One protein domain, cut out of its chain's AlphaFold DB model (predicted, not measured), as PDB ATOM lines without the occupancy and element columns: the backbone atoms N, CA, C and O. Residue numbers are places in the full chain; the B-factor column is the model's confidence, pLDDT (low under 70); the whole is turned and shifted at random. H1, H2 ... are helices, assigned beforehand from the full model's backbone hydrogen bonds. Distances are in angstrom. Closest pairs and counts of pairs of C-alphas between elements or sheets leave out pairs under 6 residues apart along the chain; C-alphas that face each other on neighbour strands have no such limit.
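This is residues 22 to 62 of the 77 residues of an uncharacterized protein of Armatimonadetes bacterium Uphvl-Ar1 (UniProt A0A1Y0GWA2). The model is a loose, elongated string of three helices, none touching another: H2 runs along the length, the short H1 makes a corner at its first end, and H3 is turned crosswise beyond its last end. The link of residues 41 to 48 joins H2 to H3. The printed part has 41 residues with three named helices, in the order H1, H2, H3, and no named strand; the class is all helix. The radius of gyration of the C-alphas is 12.3 A, and the C-alphas span 33 by 17 by 14 A.

Start at H2, residues 29 to 40. Before it look for H1, residues 22 to 26; the two meet only through their link, a tight one of 2 residues. After it look for H3, residues 49 to 60, which is apart from H2, across a short link of 8 residues. H1 and H3 are apart too. On the backbone, every O i to N i+4 pair is within hydrogen-bond range in H1 and H2, and 7 of 8 in H3.

Find C-alpha 29 at (12.691, 27.646, 31.316); from there H2, residues 29 to 40, runs 16.6 A to C-alpha 40 at (4.075, 23.786, 17.606). H3, residues 49 to 60, begins at C-alpha 49, (17.039, 18.965, 5.612), and is 17.6 A long. H1, residues 22 to 26, begins at C-alpha 22, (18.534, 16.942, 32.925), and measures 6.1 A.

The two C-alphas farthest apart are those of Ser 25 and Ile 60, at 34.2 A. Residues 25 to 31, of which 29 to 31 belong to H2, stand free. The printed part has no cut and no long link. Its mean pLDDT is 96.4, and no printed residue is under 70.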
ATOM      1  N   ASN A  22      17.392  16.238  33.498       96.06
ATOM      2  CA  ASN A  22      18.534  16.942  32.925       96.06
ATOM      3  C   ASN A  22      18.102  18.245  32.241       96.06
ATOM      4  O   ASN A  22      18.611  19.295  32.611       96.06
ATOM      5  N   LEU A  23      17.104  18.187  31.346       96.19
ATOM      6  CA  LEU A  23      16.593  19.367  30.639       96.19
ATOM      7  C   LEU A  23      16.202  20.483  31.611       96.19
ATOM      8  O   LEU A  23      16.627  21.622  31.458       96.19
ATOM      9  N   ILE A  24      15.426  20.131  32.640       95.06
ATOM     10  CA  ILE A  24      14.937  21.084  33.645       95.06
ATOM     11  C   ILE A  24      16.099  21.720  34.423       95.06
ATOM     12  O   ILE A  24      15.996  22.864  34.855       95.06
ATOM     13  N   SER A  25      17.194  20.985  34.624       95.94
ATOM     14  CA  SER A  25      18.353  21.467  35.380       95.94
ATOM     15  C   SER A  25      19.360  22.276  34.560       95.94
ATOM     16  O   SER A  25      20.119  23.041  35.152       95.94
ATOM     17  N   THR A  26      19.395  22.108  33.235       97.00
ATOM     18  CA  THR A  26      20.450  22.684  32.381       97.00
ATOM     19  C   THR A  26      19.956  23.734  31.397       97.00
ATOM     20  O   THR A  26      20.763  24.543  30.946       97.00
ATOM     21  N   VAL A  27      18.664  23.751  31.063       97.94
ATOM     22  CA  VAL A  27      18.100  24.680  30.075       97.94
ATOM     23  C   VAL A  27      17.218  25.723  30.770       97.94
ATOM     24  O   VAL A  27      16.346  25.348  31.561       97.94
ATOM     25  N   PRO A  28      17.402  27.028  30.487       97.69
ATOM     26  CA  PRO A  28      16.525  28.072  31.004       97.69
ATOM     27  C   PRO A  28      15.049  27.812  30.640       97.69
ATOM     28  O   PRO A  28      14.748  27.488  29.488       97.69
ATOM     29  N   PRO A  29      14.097  27.949  31.585       96.25
ATOM     30  CA  PRO A  29      12.691  27.646  31.316       96.25
ATOM     31  C   PRO A  29      12.091  28.432  30.143       96.25
ATOM     32  O   PRO A  29      11.287  27.890  29.393       96.25
ATOM     33  N   ASP A  30      12.482  29.692  29.958       97.50
ATOM     34  CA  ASP A  30      12.046  30.546  28.849       97.50
ATOM     35  C   ASP A  30      12.502  30.029  27.479       97.50
ATOM     36  O   ASP A  30      11.749  30.123  26.506       97.50
ATOM     37  N   GLU A  31      13.672  29.398  27.406       97.50
ATOM     38  CA  GLU A  31      14.152  28.745  26.189       97.50
ATOM     39  C   GLU A  31      13.376  27.458  25.900       97.50
ATOM     40  O   GLU A  31      13.010  27.216  24.750       97.50
ATOM     41  N   VAL A  32      13.014  26.686  26.933       96.88
ATOM     42  CA  VAL A  32      12.115  25.525  26.783       96.88
ATOM     43  C   VAL A  32      10.740  25.970  26.278       96.88
ATOM     44  O   VAL A  32      10.196  25.371  25.350       96.88
ATOM     45  N   TYR A  33      10.168  27.040  26.839       95.81
ATOM     46  CA  TYR A  33       8.887  27.579  26.369       95.81
ATOM     47  C   TYR A  33       8.971  28.087  24.927       95.81
ATOM     48  O   TYR A  33       8.073  27.808  24.130       95.81
ATOM     49  N   SER A  34      10.062  28.766  24.574       96.12
ATOM     50  CA  SER A  34      10.305  29.236  23.209       96.12
ATOM     51  C   SER A  34      10.426  28.066  22.229       96.12
ATOM     52  O   SER A  34       9.807  28.091  21.167       96.12
ATOM     53  N   ALA A  35      11.147  27.005  22.601       96.31
ATOM     54  CA  ALA A  35      11.264  25.776  21.818       96.31
ATOM     55  C   ALA A  35       9.902  25.099  21.592       96.31
ATOM     56  O   ALA A  35       9.582  24.718  20.471       96.31
ATOM     57  N   LEU A  36       9.049  25.022  22.618       95.75
ATOM     58  CA  LEU A  36       7.694  24.468  22.485       95.75
ATOM     59  C   LEU A  36       6.818  25.283  21.526       95.75
ATOM     60  O   LEU A  36       6.083  24.710  20.721       95.75
ATOM     61  N   GLN A  37       6.895  26.615  21.595       95.44
ATOM     62  CA  GLN A  37       6.171  27.495  20.676       95.44
ATOM     63  C   GLN A  37       6.674  27.340  19.239       95.44
ATOM     64  O   GLN A  37       5.865  27.264  18.316       95.44
ATOM     65  N   ARG A  38       7.992  27.270  19.043       96.12
ATOM     66  CA  ARG A  38       8.621  27.031  17.738       96.12
ATOM     67  C   ARG A  38       8.183  25.686  17.160       96.12
ATOM     68  O   ARG A  38       7.629  25.655  16.063       96.12
ATOM     69  N   HIS A  39       8.292  24.619  17.944       95.44
ATOM     70  CA  HIS A  39       7.879  23.274  17.558       95.44
ATOM     71  C   HIS A  39       6.416  23.219  17.115       95.44
ATOM     72  O   HIS A  39       6.118  22.754  16.017       95.44
ATOM     73  N   ALA A  40       5.501  23.762  17.925       95.50
ATOM     74  CA  ALA A  40       4.075  23.786  17.606       95.50
ATOM     75  C   ALA A  40       3.761  24.575  16.322       95.50
ATOM     76  O   ALA A  40       2.745  24.324  15.677       95.50
ATOM     77  N   ASN A  41       4.613  25.528  15.935       95.25
ATOM     78  CA  ASN A  41       4.483  26.298  14.696       95.25
ATOM     79  C   ASN A  41       5.234  25.675  13.502       95.25
ATOM     80  O   ASN A  41       5.178  26.226  12.405       95.25
ATOM     81  N   GLY A  42       5.880  24.520  13.682       94.69
ATOM     82  CA  GLY A  42       6.603  23.820  12.621       94.69
ATOM     83  C   GLY A  42       8.024  24.318  12.372       94.69
ATOM     84  O   GLY A  42       8.563  24.101  11.294       94.69
ATOM     85  N   ASP A  43       8.633  25.003  13.339       96.12
ATOM     86  CA  ASP A  43      10.068  25.274  13.330       96.12
ATOM     87  C   ASP A  43      10.792  24.073  13.947       96.12
ATOM     88  O   ASP A  43      10.629  23.782  15.132       96.12
ATOM     89  N   TRP A  44      11.574  23.365  13.133       96.31
ATOM     90  CA  TRP A  44      12.251  22.120  13.514       96.31
ATOM     91  C   TRP A  44      13.636  22.327  14.142       96.31
ATOM     92  O   TRP A  44      14.301  21.351  14.487       96.31
ATOM     93  N   GLY A  45      14.067  23.579  14.310       96.25
ATOM     94  CA  GLY A  45      15.377  23.911  14.852       96.25
ATOM     95  C   GLY A  45      16.518  23.509  13.922       96.25
ATOM     96  O   GLY A  45      16.448  23.730  12.710       96.25
ATOM     97  N   GLU A  46      17.564  22.927  14.497       96.69
ATOM     98  CA  GLU A  46      18.863  22.678  13.860       96.69
ATOM     99  C   GLU A  46      18.970  21.307  13.168       96.69
ATOM    100  O   GLU A  46      20.057  20.906  12.758       96.69
ATOM    101  N   VAL A  47      17.854  20.593  12.983       96.69
ATOM    102  CA  VAL A  47      17.851  19.313  12.252       96.69
ATOM    103  C   VAL A  47      18.275  19.491  10.783       96.69
ATOM    104  O   VAL A  47      18.124  20.572  10.199       96.69
ATOM    105  N   CYS A  48      18.804  18.429  10.165       96.94
ATOM    106  CA  CYS A  48      19.179  18.451   8.749       96.94
ATOM    107  C   CYS A  48      17.944  18.507   7.835       96.94
ATOM    108  O   CYS A  48      16.809  18.337   8.281       96.94
ATOM    109  N   GLU A  49      18.153  18.772   6.546       97.31
ATOM    110  CA  GLU A  49      17.039  18.965   5.612       97.31
ATOM    111  C   GLU A  49      16.201  17.696   5.437       97.31
ATOM    112  O   GLU A  49      14.974  17.757   5.441       97.31
ATOM    113  N   GLU A  50      16.848  16.535   5.393       97.81
ATOM    114  CA  GLU A  50      16.181  15.240   5.286       97.81
ATOM    115  C   GLU A  50      15.236  14.977   6.475       97.81
ATOM    116  O   GLU A  50      14.132  14.445   6.310       97.81
ATOM    117  N   ASP A  51      15.633  15.398   7.679       97.25
ATOM    118  CA  ASP A  51      14.800  15.302   8.879       97.25
ATOM    119  C   ASP A  51      13.669  16.341   8.873       97.25
ATOM    120  O   ASP A  51      12.549  16.038   9.303       97.25
ATOM    121  N   ARG A  52      13.907  17.548   8.334       97.06
ATOM    122  CA  ARG A  52      12.839  18.543   8.125       97.06
ATOM    123  C   ARG A  52      11.765  18.006   7.184       97.06
ATOM    124  O   ARG A  52      10.586  18.073   7.522       97.06
ATOM    125  N   GLU A  53      12.151  17.439   6.045       97.25
ATOM    126  CA  GLU A  53      11.213  16.828   5.095       97.25
ATOM    127  C   GLU A  53      10.448  15.662   5.735       97.25
ATOM    128  O   GLU A  53       9.228  15.546   5.581       97.25
ATOM    129  N   SER A  54      11.140  14.833   6.520       97.75
ATOM    130  CA  SER A  54      10.520  13.726   7.252       97.75
ATOM    131  C   SER A  54       9.460  14.208   8.248       97.75
ATOM    132  O   SER A  54       8.405  13.582   8.362       97.75
ATOM    133  N   ASN A  55       9.677  15.344   8.920       97.75
ATOM    134  CA  ASN A  55       8.667  15.962   9.785       97.75
ATOM    135  C   ASN A  55       7.431  16.428   9.007       97.75
ATOM    136  O   ASN A  55       6.307  16.224   9.466       97.75
ATOM    137  N   GLU A  56       7.611  17.028   7.828       96.19
ATOM    138  CA  GLU A  56       6.488  17.462   6.984       96.19
ATOM    139  C   GLU A  56       5.612  16.279   6.559       96.19
ATOM    140  O   GLU A  56       4.382  16.357   6.610       96.19
ATOM    141  N   VAL A  57       6.233  15.150   6.216       97.44
ATOM    142  CA  VAL A  57       5.525  13.899   5.913       97.44
ATOM    143  C   VAL A  57       4.845  13.337   7.166       97.44
ATOM    144  O   VAL A  57       3.678  12.940   7.116       97.44
ATOM    145  N   ALA A  58       5.527  13.335   8.312       97.25
ATOM    146  CA  ALA A  58       4.992  12.811   9.567       97.25
ATOM    147  C   ALA A  58       3.747  13.568  10.057       97.25
ATOM    148  O   ALA A  58       2.849  12.936  10.614       97.25
ATOM    149  N   LEU A  59       3.638  14.875   9.790       95.56
ATOM    150  CA  LEU A  59       2.429  15.659  10.083       95.56
ATOM    151  C   LEU A  59       1.188  15.148   9.341       95.56
ATOM    152  O   LEU A  59       0.084  15.211   9.874       95.56
ATOM    153  N   ILE A  60       1.354  14.642   8.118       96.19
ATOM    154  CA  ILE A  60       0.251  14.111   7.301       96.19
ATOM    155  C   ILE A  60      -0.177  12.732   7.812       96.19
ATOM    156  O   ILE A  60      -1.356  12.384   7.782       96.19
ATOM    157  N   HIS A  61       0.790  11.945   8.279       96.31
ATOM    158  CA  HIS A  61       0.598  10.555   8.687       96.31
ATOM    159  C   HIS A  61       0.434  10.365  10.200       96.31
ATOM    160  O   HIS A  61       0.525   9.230  10.666       96.31
ATOM    161  N   ASP A  62       0.222  11.448  10.956       92.62
ATOM    162  CA  ASP A  62       0.087  11.436  12.422       92.62
ATOM    163  C   ASP A  62       1.199  10.618  13.106       92.62
ATOM    164  O   ASP A  62       0.980   9.755  13.958       92.62
TER     165      ASP A  62